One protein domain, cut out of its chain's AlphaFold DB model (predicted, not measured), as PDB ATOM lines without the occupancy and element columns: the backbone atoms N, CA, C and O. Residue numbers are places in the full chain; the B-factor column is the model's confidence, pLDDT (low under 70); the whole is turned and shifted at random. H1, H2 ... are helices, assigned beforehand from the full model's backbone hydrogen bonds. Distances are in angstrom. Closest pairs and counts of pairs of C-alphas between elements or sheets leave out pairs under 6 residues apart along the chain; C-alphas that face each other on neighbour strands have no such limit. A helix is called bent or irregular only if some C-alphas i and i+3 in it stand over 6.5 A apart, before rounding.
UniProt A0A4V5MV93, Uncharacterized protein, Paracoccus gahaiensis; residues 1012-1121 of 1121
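Overview. This is residues 1012 to 1121 of the 1121 residues of an uncharacterized protein of Paracoccus gahaiensis (UniProt A0A4V5MV93). An elongated assembly of five helices, mostly crossed: H4 and H5 follow each other along the length with a corner between them, H1 runs side by side with H5, H2 packs across H1 and H5, and the kinked H3 packs across H4 and reaches H1 with its last part. Residues 1012 to 1029, an 18-residue stretch with no named element, lead into H1, their C-alphas 10 to 21 A from the mean of all C-alphas. The printed part has 110 residues, with five named helices in the order H1, H2, H3, H4, H5 and no named strand; its class is all helix. It is compact, with a radius of gyration of the C-alphas of 13.5 A, and spans 45 by 27 by 21 A.

Arrangement. The longest helix, H3, residues 1061 to 1077, has a kink of 52 degrees near residue 1071 and is irregular, C-alphas 1073 and 1076 being 9.6 A apart. With residues 1062 to 1067 alone it touches H4, residues 1087 to 1100, about perpendicular at 78 degrees; their closest C-alphas, of Ser 1063 and Val 1092, are 6.3 A apart. With residues 1071 to 1077 alone it touches H1, residues 1030 to 1043, at 73 degrees, only just about perpendicular; the closest C-alphas are those of Ala 1033 and Ala 1076, 4.9 A. H3, with residues 1061 to 1064 alone, and H2, residues 1046 to 1054, only just touch, with 3 pairs of C-alphas within 8 A, the closest those of Ala 1050 and Glu 1064 at 6.6 A. H5, residues 1106 to 1119, touches H1 at a shallow tilt of 33 degrees, only just short of steep, the same way; the closest C-alphas, of Lys 1042 and Met 1114, are 6.2 A apart. H2 touches H5 at a steep tilt of 59 degrees, opposite ways, closest at the C-alphas of Leu 1053 and Leu 1106, 6.3 A. H4 and H5 touch only at the corner, with the C-alphas of Trp 1100 and Leu 1106 closest at 4.6 A. H3 and H5 are apart, as are H2 and H4. In H1, H2, H4 and H5 every O i to N i+4 pair is within hydrogen-bond range; in H3, 11 of 13 are.

Along the chain. H3 measures 24.6 A from first to last C-alpha, H5 20.6 A, H4 20.1 A, H1 19.7 A and H2 12.1 A. H1 begins at C-alpha 1030 (159.745, 159.414, 166.196), H3 at C-alpha 1061 (155.894, 166.210, 187.207), and H5 ends at C-alpha 1119 (158.254, 137.139, 181.011).

Size, cuts and confidence. The two C-alphas farthest apart, of Ala 1021 and Thr 1121, are 45.8 A apart. The printed part has no cut and ends at the chain's last residue. The links H1 to H2 and H4 to H5 are tight; H2 to H3 and H3 to H4 are short. The mean pLDDT of the printed part is 75.6, and residues 1012 to 1026, 1075 to 1079, 1085 to 1088, 1103 and 1117 to 1121 are under 70.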
ATOM      1  N   ASP A1012     163.081 167.640 189.424       54.00
ATOM      2  CA  ASP A1012     163.278 167.789 187.961       54.00
ATOM      3  C   ASP A1012     164.693 168.287 187.564       54.00
ATOM      4  O   ASP A1012     165.016 168.463 186.388       54.00
ATOM      5  N   GLN A1013     165.575 168.525 188.544       57.12
ATOM      6  CA  GLN A1013     166.905 169.123 188.330       57.12
ATOM      7  C   GLN A1013     167.993 168.110 187.908       57.12
ATOM      8  O   GLN A1013     169.119 168.500 187.603       57.12
ATOM      9  N   GLY A1014     167.680 166.809 187.903       55.88
ATOM     10  CA  GLY A1014     168.654 165.728 187.694       55.88
ATOM     11  C   GLY A1014     168.931 165.335 186.236       55.88
ATOM     12  O   GLY A1014     169.878 164.587 185.987       55.88
ATOM     13  N   LEU A1015     168.138 165.807 185.264       57.38
ATOM     14  CA  LEU A1015     168.382 165.519 183.845       57.38
ATOM     15  C   LEU A1015     169.524 166.399 183.331       57.38
ATOM     16  O   LEU A1015     169.553 167.603 183.580       57.38
ATOM     17  N   THR A1016     170.478 165.798 182.613       51.78
ATOM     18  CA  THR A1016     171.714 166.474 182.196       51.78
ATOM     19  C   THR A1016     171.404 167.772 181.432       51.78
ATOM     20  O   THR A1016     170.672 167.721 180.439       51.78
ATOM     21  N   PRO A1017     171.930 168.937 181.863       49.81
ATOM     22  CA  PRO A1017     171.673 170.202 181.183       49.81
ATOM     23  C   PRO A1017     172.281 170.208 179.767       49.81
ATOM     24  O   PRO A1017     173.306 169.554 179.540       49.81
ATOM     25  N   PRO A1018     171.667 170.924 178.803       48.16
ATOM     26  CA  PRO A1018     172.171 171.002 177.432       48.16
ATOM     27  C   PRO A1018     173.560 171.652 177.394       48.16
ATOM     28  O   PRO A1018     173.856 172.563 178.169       48.16
ATOM     29  N   ARG A1019     174.427 171.183 176.488       45.25
ATOM     30  CA  ARG A1019     175.825 171.649 176.409       45.25
ATOM     31  C   ARG A1019     175.963 173.030 175.758       45.25
ATOM     32  O   ARG A1019     177.030 173.627 175.868       45.25
ATOM     33  N   SER A1020     174.919 173.559 175.107       45.66
ATOM     34  CA  SER A1020     174.876 174.945 174.614       45.66
ATOM     35  C   SER A1020     173.451 175.431 174.298       45.66
ATOM     36  O   SER A1020     172.567 174.632 173.999       45.66
ATOM     37  N   ALA A1021     173.238 176.755 174.290       43.06
ATOM     38  CA  ALA A1021     171.956 177.417 173.987       43.06
ATOM     39  C   ALA A1021     171.468 177.275 172.523       43.06
ATOM     40  O   ALA A1021     170.452 177.855 172.155       43.06
ATOM     41  N   ARG A1022     172.179 176.512 171.676       45.41
ATOM     42  CA  ARG A1022     171.811 176.230 170.274       45.41
ATOM     43  C   ARG A1022     171.062 174.904 170.074       45.41
ATOM     44  O   ARG A1022     170.773 174.553 168.937       45.41
ATOM     45  N   GLU A1023     170.747 174.174 171.144       51.94
ATOM     46  CA  GLU A1023     170.128 172.838 171.088       51.94
ATOM     47  C   GLU A1023     168.633 172.841 171.459       51.94
ATOM     48  O   GLU A1023     168.183 171.953 172.172       51.94
ATOM     49  N   THR A1024     167.828 173.813 171.020       60.66
ATOM     50  CA  THR A1024     166.363 173.696 171.140       60.66
ATOM     51  C   THR A1024     165.824 172.809 170.006       60.66
ATOM     52  O   THR A1024     165.921 173.187 168.838       60.66
ATOM     53  N   PRO A1025     165.277 171.616 170.299       63.31
ATOM     54  CA  PRO A1025     164.783 170.704 169.280       63.31
ATOM     55  C   PRO A1025     163.563 171.318 168.591       63.31
ATOM     56  O   PRO A1025     162.622 171.753 169.251       63.31
ATOM     57  N   THR A1026     163.574 171.340 167.260       64.44
ATOM     58  CA  THR A1026     162.435 171.779 166.437       64.44
ATOM     59  C   THR A1026     161.444 170.649 166.165       64.44
ATOM     60  O   THR A1026     160.306 170.911 165.787       64.44
ATOM     61  N   THR A1027     161.835 169.392 166.402       76.12
ATOM     62  CA  THR A1027     161.032 168.185 166.134       76.12
ATOM     63  C   THR A1027     161.140 167.171 167.267       76.12
ATOM     64  O   THR A1027     162.209 167.023 167.864       76.12
ATOM     65  N   PHE A1028     160.071 166.411 167.518       84.12
ATOM     66  CA  PHE A1028     160.093 165.310 168.484       84.12
ATOM     67  C   PHE A1028     160.564 163.998 167.826       84.12
ATOM     68  O   PHE A1028     159.994 163.602 166.808       84.12
ATOM     69  N   PRO A1029     161.577 163.285 168.357       83.69
ATOM     70  CA  PRO A1029     162.082 162.073 167.711       83.69
ATOM     71  C   PRO A1029     161.030 160.955 167.637       83.69
ATOM     72  O   PRO A1029     160.534 160.478 168.658       83.69
ATOM     73  N   ALA A1030     160.745 160.465 166.426       78.44
ATOM     74  CA  ALA A1030     159.745 159.414 166.196       78.44
ATOM     75  C   ALA A1030     160.052 158.097 166.943       78.44
ATOM     76  O   ALA A1030     159.138 157.362 167.312       78.44
ATOM     77  N   THR A1031     161.329 157.812 167.220       82.12
ATOM     78  CA  THR A1031     161.756 156.645 168.007       82.12
ATOM     79  C   THR A1031     161.269 156.711 169.453       82.12
ATOM     80  O   THR A1031     160.789 155.709 169.972       82.12
ATOM     81  N   ILE A1032     161.308 157.890 170.082       88.12
ATOM     82  CA  ILE A1032     160.814 158.118 171.449       88.12
ATOM     83  C   ILE A1032     159.304 157.889 171.500       88.12
ATOM     84  O   ILE A1032     158.811 157.136 172.339       88.12
ATOM     85  N   ALA A1033     158.575 158.486 170.554       83.25
ATOM     86  CA  ALA A1033     157.134 158.310 170.441       83.25
ATOM     87  C   ALA A1033     156.747 156.834 170.235       83.25
ATOM     88  O   ALA A1033     155.845 156.333 170.902       83.25
ATOM     89  N   ALA A1034     157.460 156.107 169.369       83.50
ATOM     90  CA  ALA A1034     157.220 154.683 169.149       83.50
ATOM     91  C   ALA A1034     157.458 153.844 170.420       83.50
ATOM     92  O   ALA A1034     156.640 152.978 170.737       83.50
ATOM     93  N   THR A1035     158.523 154.120 171.183       86.88
ATOM     94  CA  THR A1035     158.800 153.434 172.457       86.88
ATOM     95  C   THR A1035     157.715 153.715 173.503       86.88
ATOM     96  O   THR A1035     157.270 152.788 174.178       86.88
ATOM     97  N   ILE A1036     157.230 154.960 173.612       88.81
ATOM     98  CA  ILE A1036     156.127 155.322 174.521       88.81
ATOM     99  C   ILE A1036     154.836 154.606 174.116       88.81
ATOM    100  O   ILE A1036     154.174 154.016 174.969       88.81
ATOM    101  N   ALA A1037     154.498 154.590 172.824       86.06
ATOM    102  CA  ALA A1037     153.308 153.908 172.318       86.06
ATOM    103  C   ALA A1037     153.333 152.402 172.634       86.06
ATOM    104  O   ALA A1037     152.351 151.848 173.136       86.06
ATOM    105  N   GLN A1038     154.477 151.745 172.408       86.44
ATOM    106  CA  GLN A1038     154.670 150.335 172.758       86.44
ATOM    107  C   GLN A1038     154.566 150.098 174.270       86.44
ATOM    108  O   GLN A1038     153.964 149.110 174.699       86.44
ATOM    109  N   ALA A1039     155.093 151.014 175.083       86.44
ATOM    110  CA  ALA A1039     155.016 150.919 176.534       86.44
ATOM    111  C   ALA A1039     153.603 151.122 177.069       86.44
ATOM    112  O   ALA A1039     153.192 150.367 177.945       86.44
ATOM    113  N   ILE A1040     152.822 152.056 176.521       87.44
ATOM    114  CA  ILE A1040     151.409 152.215 176.887       87.44
ATOM    115  C   ILE A1040     150.640 150.933 176.546       87.44
ATOM    116  O   ILE A1040     149.907 150.423 177.394       87.44
ATOM    117  N   ALA A1041     150.871 150.361 175.359       85.81
ATOM    118  CA  ALA A1041     150.223 149.121 174.932       85.81
ATOM    119  C   ALA A1041     150.576 147.919 175.832       85.81
ATOM    120  O   ALA A1041     149.697 147.131 176.177       85.81
ATOM    121  N   LYS A1042     151.841 147.775 176.256       84.69
ATOM    122  CA  LYS A1042     152.288 146.649 177.102       84.69
ATOM    123  C   LYS A1042     152.038 146.853 178.602       84.69
ATOM    124  O   LYS A1042     151.685 145.912 179.321       84.69
ATOM    125  N   LEU A1043     152.226 148.064 179.122       82.50
ATOM    126  CA  LEU A1043     152.067 148.371 180.549       82.50
ATOM    127  C   LEU A1043     150.600 148.640 180.922       82.50
ATOM    128  O   LEU A1043     150.214 148.353 182.059       82.50
ATOM    129  N   GLY A1044     149.768 149.025 179.949       76.31
ATOM    130  CA  GLY A1044     148.303 149.068 180.023       76.31
ATOM    131  C   GLY A1044     147.715 150.446 180.328       76.31
ATOM    132  O   GLY A1044     146.507 150.621 180.214       76.31
ATOM    133  N   SER A1045     148.531 151.428 180.713       82.00
ATOM    134  CA  SER A1045     148.088 152.811 180.897       82.00
ATOM    135  C   SER A1045     149.257 153.788 180.836       82.00
ATOM    136  O   SER A1045     150.396 153.447 181.159       82.00
ATOM    137  N   ARG A1046     148.949 155.041 180.491       82.88
ATOM    138  CA  ARG A1046     149.891 156.167 180.544       82.88
ATOM    139  C   ARG A1046     150.431 156.413 181.953       82.88
ATOM    140  O   ARG A1046     151.623 156.636 182.100       82.88
ATOM    141  N   SER A1047     149.594 156.274 182.981       82.25
ATOM    142  CA  SER A1047     150.007 156.439 184.382       82.25
ATOM    143  C   SER A1047     151.092 155.448 184.817       82.25
ATOM    144  O   SER A1047     151.974 155.807 185.586       82.25
ATOM    145  N   LYS A1048     151.078 154.218 184.284       84.50
ATOM    146  CA  LYS A1048     152.128 153.223 184.553       84.50
ATOM    147  C   LYS A1048     153.421 153.514 183.795       84.50
ATOM    148  O   LYS A1048     154.499 153.219 184.287       84.50
ATOM    149  N   VAL A1049     153.325 154.085 182.594       88.06
ATOM    150  CA  VAL A1049     154.503 154.557 181.849       88.06
ATOM    151  C   VAL A1049     155.135 155.744 182.577       88.06
ATOM    152  O   VAL A1049     156.347 155.758 182.769       88.06
ATOM    153  N   ALA A1050     154.315 156.693 183.037       85.56
ATOM    154  CA  ALA A1050     154.747 157.827 183.842       85.56
ATOM    155  C   ALA A1050     155.444 157.378 185.131       85.56
ATOM    156  O   ALA A1050     156.559 157.818 185.381       85.56
ATOM    157  N   SER A1051     154.872 156.430 185.885       84.75
ATOM    158  CA  SER A1051     155.496 155.946 187.126       84.75
ATOM    159  C   SER A1051     156.873 155.312 186.891       84.75
ATOM    160  O   SER A1051     157.805 155.567 187.643       84.75
ATOM    161  N   VAL A1052     157.037 154.537 185.811       87.00
ATOM    162  CA  VAL A1052     158.338 153.936 185.446       87.00
ATOM    163  C   VAL A1052     159.374 155.001 185.065       87.00
ATOM    164  O   VAL A1052     160.569 154.826 185.310       87.00
ATOM    165  N   LEU A1053     158.931 156.098 184.445       89.31
ATOM    166  CA  LEU A1053     159.788 157.220 184.069       89.31
ATOM    167  C   LEU A1053     160.151 158.101 185.271       89.31
ATOM    168  O   LEU A1053     161.305 158.503 185.374       89.31
ATOM    169  N   GLN A1054     159.209 158.343 186.183       85.44
ATOM    170  CA  GLN A1054     159.411 159.112 187.417       85.44
ATOM    171  C   GLN A1054     160.428 158.460 188.371       85.44
ATOM    172  O   GLN A1054     161.105 159.148 189.131       85.44
ATOM    173  N   ASP A1055     160.617 157.141 188.280       81.25
ATOM    174  CA  ASP A1055     161.687 156.429 188.991       81.25
ATOM    175  C   ASP A1055     163.103 156.767 188.467       81.25
ATOM    176  O   ASP A1055     164.111 156.331 189.040       81.25
ATOM    177  N   HIS A1056     163.226 157.502 187.354       81.69
ATOM    178  CA  HIS A1056     164.506 158.006 186.869       81.69
ATOM    179  C   HIS A1056     164.864 159.337 187.558       81.69
ATOM    180  O   HIS A1056     164.098 160.298 187.481       81.69
ATOM    181  N   PRO A1057     166.070 159.464 188.146       72.50
ATOM    182  CA  PRO A1057     166.518 160.713 188.757       72.50
ATOM    183  C   PRO A1057     166.423 161.893 187.780       72.50
ATOM    184  O   PRO A1057     166.988 161.841 186.686       72.50
ATOM    185  N   GLY A1058     165.717 162.952 188.174       71.69
ATOM    186  CA  GLY A1058     165.537 164.149 187.354       71.69
ATOM    187  C   GLY A1058     164.274 164.184 186.494       71.69
ATOM    188  O   GLY A1058     164.018 165.228 185.906       71.69
ATOM    189  N   PHE A1059     163.505 163.096 186.393       82.56
ATOM    190  CA  PHE A1059     162.229 163.086 185.677       82.56
ATOM    191  C   PHE A1059     161.077 163.209 186.685       82.56
ATOM    192  O   PHE A1059     160.735 162.245 187.358       82.56
ATOM    193  N   GLY A1060     160.507 164.403 186.820       78.62
ATOM    194  CA  GLY A1060     159.389 164.717 187.711       78.62
ATOM    195  C   GLY A1060     158.150 165.211 186.960       78.62
ATOM    196  O   GLY A1060     158.027 165.044 185.743       78.62
ATOM    197  N   ASP A1061     157.224 165.823 187.697       77.50
ATOM    198  CA  ASP A1061     155.894 166.210 187.207       77.50
ATOM    199  C   ASP A1061     155.947 167.145 185.984       77.50
ATOM    200  O   ASP A1061     155.112 167.050 185.078       77.50
ATOM    201  N   ILE A1062     156.943 168.039 185.917       78.06
ATOM    202  CA  ILE A1062     157.102 168.960 184.783       78.06
ATOM    203  C   ILE A1062     157.600 168.191 183.558       78.06
ATOM    204  O   ILE A1062     157.074 168.370 182.458       78.06
ATOM    205  N   SER A1063     158.585 167.306 183.741       85.81
ATOM    206  CA  SER A1063     159.110 166.470 182.659       85.81
ATOM    207  C   SER A1063     158.047 165.521 182.100       85.81
ATOM    208  O   SER A1063     157.954 165.348 180.884       85.81
ATOM    209  N   GLU A1064     157.196 164.961 182.963       86.50
ATOM    210  CA  GLU A1064     156.037 164.163 182.562       86.50
ATOM    211  C   GLU A1064     155.049 164.983 181.731       86.50
ATOM    212  O   GLU A1064     154.651 164.558 180.641       86.50
ATOM    213  N   THR A1065     154.667 166.156 182.242       85.50
ATOM    214  CA  THR A1065     153.691 167.035 181.594       85.50
ATOM    215  C   THR A1065     154.163 167.405 180.194       85.50
ATOM    216  O   THR A1065     153.438 167.177 179.228       85.50
ATOM    217  N   VAL A1066     155.409 167.872 180.065       85.88
ATOM    218  CA  VAL A1066     155.995 168.255 178.774       85.88
ATOM    219  C   VAL A1066     156.124 167.049 177.839       85.88
ATOM    220  O   VAL A1066     155.739 167.145 176.674       85.88
ATOM    221  N   LEU A1067     156.615 165.895 178.318       88.38
ATOM    222  CA  LEU A1067     156.781 164.703 177.477       88.38
ATOM    223  C   LEU A1067     155.455 164.254 176.872       88.38
ATOM    224  O   LEU A1067     155.377 163.993 175.670       88.38
ATOM    225  N   PHE A1068     154.419 164.135 177.698       88.69
ATOM    226  CA  PHE A1068     153.161 163.603 177.212       88.69
ATOM    227  C   PHE A1068     152.309 164.637 176.482       88.69
ATOM    228  O   PHE A1068     151.610 164.258 175.551       88.69
ATOM    229  N   GLN A1069     152.419 165.925 176.812       87.56
ATOM    230  CA  GLN A1069     151.847 166.989 175.985       87.56
ATOM    231  C   GLN A1069     152.416 166.932 174.562       87.56
ATOM    232  O   GLN A1069     151.677 167.087 173.589       87.56
ATOM    233  N   VAL A1070     153.718 166.660 174.427       85.44
ATOM    234  CA  VAL A1070     154.358 166.498 173.118       85.44
ATOM    235  C   VAL A1070     153.949 165.196 172.443       85.44
ATOM    236  O   VAL A1070     153.589 165.214 171.268       85.44
ATOM    237  N   TYR A1071     153.938 164.081 173.171       84.44
ATOM    238  CA  TYR A1071     153.506 162.790 172.638       84.44
ATOM    239  C   TYR A1071     152.057 162.815 172.128       84.44
ATOM    240  O   TYR A1071     151.805 162.334 171.026       84.44
ATOM    241  N   ASP A1072     151.123 163.406 172.877       83.19
ATOM    242  CA  ASP A1072     149.704 163.462 172.507       83.19
ATOM    243  C   ASP A1072     149.481 164.291 171.235       83.19
ATOM    244  O   ASP A1072     148.607 163.980 170.426       83.19
ATOM    245  N   ARG A1073     150.279 165.348 171.053       76.00
ATOM    246  CA  ARG A1073     150.081 166.327 169.981       76.00
ATOM    247  C   ARG A1073     150.857 166.007 168.707       76.00
ATOM    248  O   ARG A1073     150.376 166.292 167.617       76.00
ATOM    249  N   VAL A1074     152.044 165.416 168.837       74.19
ATOM    250  CA  VAL A1074     152.927 165.073 167.709       74.19
ATOM    251  C   VAL A1074     152.816 163.593 167.322       74.19
ATOM    252  O   VAL A1074     152.969 163.228 166.151       74.19
ATOM    253  N   GLY A1075     152.529 162.713 168.282       64.56
ATOM    254  CA  GLY A1075     152.444 161.269 168.070       64.56
ATOM    255  C   GLY A1075     153.712 160.656 167.457       64.56
ATOM    256  O   GLY A1075     154.804 161.223 167.497       64.56
ATOM    257  N   ALA A1076     153.570 159.477 166.842       56.75
ATOM    258  CA  ALA A1076     154.666 158.742 166.195       56.75
ATOM    259  C   ALA A1076     155.177 159.368 164.875       56.75
ATOM    260  O   ALA A1076     156.024 158.778 164.208       56.75
ATOM    261  N   THR A1077     154.660 160.538 164.478       56.75
ATOM    262  CA  THR A1077     154.869 161.119 163.138       56.75
ATOM    263  C   THR A1077     156.092 162.035 163.021       56.75
ATOM    264  O   THR A1077     156.483 162.375 161.909       56.75
ATOM    265  N   GLY A1078     156.737 162.396 164.138       56.56
ATOM    266  CA  GLY A1078     157.955 163.218 164.133       56.56
ATOM    267  C   GLY A1078     157.747 164.707 163.813       56.56
ATOM    268  O   GLY A1078     158.689 165.369 163.385       56.56
ATOM    269  N   ALA A1079     156.527 165.229 163.991       62.44
ATOM    270  CA  ALA A1079     156.160 166.621 163.712       62.44
ATOM    271  C   ALA A1079     156.856 167.666 164.620       62.44
ATOM    272  O   ALA A1079     157.543 167.333 165.597       62.44
ATOM    273  N   THR A1080     156.697 168.949 164.266       72.00
ATOM    274  CA  THR A1080     157.364 170.071 164.942       72.00
ATOM    275  C   THR A1080     156.769 170.365 166.322       72.00
ATOM    276  O   THR A1080     155.594 170.113 166.589       72.00
ATOM    277  N   VAL A1081     157.599 170.889 167.231       76.50
ATOM    278  CA  VAL A1081     157.225 171.188 168.633       76.50
ATOM    279  C   VAL A1081     156.997 172.680 168.881       76.50
ATOM    280  O   VAL A1081     157.170 173.181 169.993       76.50
ATOM    281  N   ASP A1082     156.590 173.407 167.839       75.75
ATOM    282  CA  ASP A1082     156.426 174.865 167.875       75.75
ATOM    283  C   ASP A1082     155.309 175.326 168.824       75.75
ATOM    284  O   ASP A1082     155.336 176.461 169.289       75.75
ATOM    285  N   PHE A1083     154.379 174.430 169.178       73.81
ATOM    286  CA  PHE A1083     153.313 174.685 170.154       73.81
ATOM    287  C   PHE A1083     153.799 174.769 171.610       73.81
ATOM    288  O   PHE A1083     153.017 175.166 172.470       73.81
ATOM    289  N   LEU A1084     155.041 174.368 171.912       77.81
ATOM    290  CA  LEU A1084     155.643 174.642 173.218       77.81
ATOM    291  C   LEU A1084     155.960 176.138 173.265       77.81
ATOM    292  O   LEU A1084     156.920 176.598 172.645       77.81
ATOM    293  N   GLY A1085     155.089 176.900 173.923       56.22
ATOM    294  CA  GLY A1085     155.057 178.360 173.846       56.22
ATOM    295  C   GLY A1085     156.206 179.040 174.585       56.22
ATOM    296  O   GLY A1085     156.499 180.201 174.312       56.22
ATOM    297  N   THR A1086     156.888 178.326 175.485       69.75
ATOM    298  CA  THR A1086     157.966 178.900 176.298       69.75
ATOM    299  C   THR A1086     159.342 178.299 175.968       69.75
ATOM    300  O   THR A1086     159.468 177.087 175.745       69.75
ATOM    301  N   PRO A1087     160.427 179.102 175.994       64.00
ATOM    302  CA  PRO A1087     161.799 178.589 175.905       64.00
ATOM    303  C   PRO A1087     162.108 177.524 176.969       64.00
ATOM    304  O   PRO A1087     162.908 176.615 176.742       64.00
ATOM    305  N   ALA A1088     161.438 177.605 178.121       65.06
ATOM    306  CA  ALA A1088     161.639 176.695 179.232       65.06
ATOM    307  C   ALA A1088     161.033 175.298 179.001       65.06
ATOM    308  O   ALA A1088     161.703 174.304 179.286       65.06
ATOM    309  N   GLU A1089     159.835 175.191 178.417       73.69
ATOM    310  CA  GLU A1089     159.249 173.903 178.004       73.69
ATOM    311  C   GLU A1089     160.101 173.226 176.924       73.69
ATOM    312  O   GLU A1089     160.389 172.029 177.013       73.69
ATOM    313  N   LYS A1090     160.598 173.998 175.946       76.56
ATOM    314  CA  LYS A1090     161.545 173.490 174.937       76.56
ATOM    315  C   LYS A1090     162.843 172.999 175.589       76.56
ATOM    316  O   LYS A1090     163.381 171.961 175.200       76.56
ATOM    317  N   GLY A1091     163.321 173.684 176.629       74.19
ATOM    318  CA  GLY A1091     164.472 173.264 177.433       74.19
ATOM    319  C   GLY A1091     164.245 171.960 178.210       74.19
ATOM    320  O   GLY A1091     165.128 171.102 178.234       74.19
ATOM    321  N   VAL A1092     163.061 171.770 178.803       79.69
ATOM    322  CA  VAL A1092     162.667 170.507 179.460       79.69
ATOM    323  C   VAL A1092     162.633 169.365 178.444       79.69
ATOM    324  O   VAL A1092     163.253 168.326 178.673       79.69
ATOM    325  N   LEU A1093     162.006 169.578 177.283       83.56
ATOM    326  CA  LEU A1093     161.955 168.583 176.211       83.56
ATOM    327  C   LEU A1093     163.359 168.177 175.734       83.56
ATOM    328  O   LEU A1093     163.635 166.991 175.554       83.56
ATOM    329  N   THR A1094     164.265 169.146 175.592       80.62
ATOM    330  CA  THR A1094     165.674 168.904 175.230       80.62
ATOM    331  C   THR A1094     166.350 167.956 176.222       80.62
ATOM    332  O   THR A1094     167.008 166.992 175.826       80.62
ATOM    333  N   ARG A1095     166.159 168.191 177.528       80.94
ATOM    334  CA  ARG A1095     166.720 167.343 178.591       80.94
ATOM    335  C   ARG A1095     166.154 165.924 178.556       80.94
ATOM    336  O   ARG A1095     166.912 164.972 178.730       80.94
ATOM    337  N   ILE A1096     164.858 165.776 178.282       85.19
ATOM    338  CA  ILE A1096     164.205 164.465 178.162       85.19
ATOM    339  C   ILE A1096     164.749 163.690 176.960       85.19
ATOM    340  O   ILE A1096     165.090 162.517 177.100       85.19
ATOM    341  N   ILE A1097     164.885 164.341 175.800       84.81
ATOM    342  CA  ILE A1097     165.443 163.720 174.589       84.81
ATOM    343  C   ILE A1097     166.876 163.238 174.849       84.81
ATOM    344  O   ILE A1097     167.206 162.093 174.541       84.81
ATOM    345  N   ASN A1098     167.705 164.067 175.489       83.19
ATOM    346  CA  ASN A1098     169.088 163.716 175.816       83.19
ATOM    347  C   ASN A1098     169.184 162.559 176.825       83.19
ATOM    348  O   ASN A1098     170.050 161.693 176.698       83.19
ATOM    349  N   ALA A1099     168.277 162.512 177.804       82.69
ATOM    350  CA  ALA A1099     168.205 161.441 178.797       82.69
ATOM    351  C   ALA A1099     167.527 160.158 178.284       82.69
ATOM    352  O   ALA A1099     167.528 159.136 178.975       82.69
ATOM    353  N   TRP A1100     166.946 160.184 177.080       87.56
ATOM    354  CA  TRP A1100     166.269 159.024 176.504       87.56
ATOM    355  C   TRP A1100     167.246 157.914 176.116       87.56
ATOM    356  O   TRP A1100     166.966 156.731 176.323       87.56
ATOM    357  N   SER A1101     168.402 158.300 175.574       77.31
ATOM    358  CA  SER A1101     169.446 157.394 175.093       77.31
ATOM    359  C   SER A1101     170.452 156.998 176.182       77.31
ATOM    360  O   SER A1101     170.861 157.823 176.993       77.31
ATOM    361  N   GLY A1102     170.909 155.741 176.161       73.81
ATOM    362  CA  GLY A1102     171.962 155.214 177.040       73.81
ATOM    363  C   GLY A1102     171.534 153.962 177.825       73.81
ATOM    364  O   GLY A1102     170.341 153.730 178.005       73.81
ATOM    365  N   PRO A1103     172.482 153.149 178.337       67.12
ATOM    366  CA  PRO A1103     172.188 151.864 178.994       67.12
ATOM    367  C   PRO A1103     171.366 151.986 180.293       67.12
ATOM    368  O   PRO A1103     170.774 151.008 180.746       67.12
ATOM    369  N   ASN A1104     171.302 153.189 180.874       74.75
ATOM    370  CA  ASN A1104     170.477 153.522 182.039       74.75
ATOM    371  C   ASN A1104     169.485 154.671 181.781       74.75
ATOM    372  O   ASN A1104     168.877 155.145 182.736       74.75
ATOM    373  N   GLY A1105     169.327 155.101 180.524       83.19
ATOM    374  CA  GLY A1105     168.431 156.196 180.148       83.19
ATOM    375  C   GLY A1105     166.948 155.824 180.238       83.19
ATOM    376  O   GLY A1105     166.588 154.661 180.466       83.19
ATOM    377  N   LEU A1106     166.085 156.821 180.032       87.94
ATOM    378  CA  LEU A1106     164.626 156.692 180.145       87.94
ATOM    379  C   LEU A1106     164.071 155.587 179.225       87.94
ATOM    380  O   LEU A1106     163.277 154.758 179.671       87.94
ATOM    381  N   GLY A1107     164.558 155.498 177.980       87.56
ATOM    382  CA  GLY A1107     164.133 154.475 177.019       87.56
ATOM    383  C   GLY A1107     164.510 153.049 177.443       87.56
ATOM    384  O   GLY A1107     163.658 152.164 177.479       87.56
ATOM    385  N   ALA A1108     165.762 152.832 177.864       84.69
ATOM    386  CA  ALA A1108     166.246 151.514 178.291       84.69
ATOM    387  C   ALA A1108     165.558 151.005 179.575       84.69
ATOM    388  O   ALA A1108     165.426 149.799 179.792       84.69
ATOM    389  N   ARG A1109     165.113 151.910 180.457       86.25
ATOM    390  CA  ARG A1109     164.296 151.556 181.629       86.25
ATOM    391  C   ARG A1109     162.906 151.076 181.233       86.25
ATOM    392  O   ARG A1109     162.502 150.003 181.675       86.25
ATOM    393  N   LEU A1110     162.228 151.818 180.362       89.06
ATOM    394  CA  LEU A1110     160.933 151.420 179.813       89.06
ATOM    395  C   LEU A1110     160.999 150.059 179.116       89.06
ATOM    396  O   LEU A1110     160.141 149.209 179.338       89.06
ATOM    397  N   GLU A1111     162.040 149.815 178.323       87.56
ATOM    398  CA  GLU A1111     162.238 148.535 177.635       87.56
ATOM    399  C   GLU A1111     162.476 147.362 178.594       87.56
ATOM    400  O   GLU A1111     161.946 146.267 178.367       87.56
ATOM    401  N   ARG A1112     163.207 147.576 179.699       87.12
ATOM    402  CA  ARG A1112     163.382 146.560 180.749       87.12
ATOM    403  C   ARG A1112     162.062 146.221 181.434       87.12
ATOM    404  O   ARG A1112     161.766 145.037 181.574       87.12
ATOM    405  N   GLU A1113     161.251 147.219 181.779       87.12
ATOM    406  CA  GLU A1113     159.945 146.980 182.408       87.12
ATOM    407  C   GLU A1113     158.949 146.293 181.470       87.12
ATOM    408  O   GLU A1113     158.270 145.332 181.841       87.12
ATOM    409  N   MET A1114     158.926 146.694 180.197       88.94
ATOM    410  CA  MET A1114     158.145 145.995 179.176       88.94
ATOM    411  C   MET A1114     158.570 144.525 179.018       88.94
ATOM    412  O   MET A1114     157.719 143.660 178.788       88.94
ATOM    413  N   SER A1115     159.869 144.233 179.130       83.75
ATOM    414  CA  SER A1115     160.424 142.879 178.984       83.75
ATOM    415  C   SER A1115     160.170 142.001 180.211       83.75
ATOM    416  O   SER A1115     159.827 140.832 180.049       83.75
ATOM    417  N   GLN A1116     160.257 142.551 181.428       80.19
ATOM    418  CA  GLN A1116     159.942 141.821 182.663       80.19
ATOM    419  C   GLN A1116     158.469 141.408 182.723       80.19
ATOM    420  O   GLN A1116     158.162 140.262 183.050       80.19
ATOM    421  N   LYS A1117     157.557 142.294 182.311       69.75
ATOM    422  CA  LYS A1117     156.123 141.981 182.252       69.75
ATOM    423  C   LYS A1117     155.797 140.921 181.191       69.75
ATOM    424  O   LYS A1117     154.937 140.079 181.423       69.75
ATOM    425  N   SER A1118     156.533 140.912 180.074       64.56
ATOM    426  CA  SER A1118     156.402 139.898 179.008       64.56
ATOM    427  C   SER A1118     156.961 138.517 179.398       64.56
ATOM    428  O   SER A1118     156.697 137.556 178.694       64.56
ATOM    429  N   ALA A1119     157.751 138.411 180.475       60.16
ATOM    430  CA  ALA A1119     158.254 137.139 181.011       60.16
ATOM    431  C   ALA A1119     157.388 136.582 182.163       60.16
ATOM    432  O   ALA A1119     157.581 135.446 182.588       60.16
ATOM    433  N   GLN A1120     156.461 137.395 182.686       53.97
ATOM    434  CA  GLN A1120     155.478 137.023 183.715       53.97
ATOM    435  C   GLN A1120     154.087 136.707 183.134       53.97
ATOM    436  O   GLN A1120     153.187 136.324 183.881       53.97
ATOM    437  N   THR A1121     153.920 136.877 181.820       48.19
ATOM    438  CA  THR A1121     152.780 136.400 181.019       48.19
ATOM    439  C   THR A1121     153.262 135.284 180.112       48.19
ATOM    440  O   THR A1121     152.461 134.352 179.884       48.19
TER     441      THR A1121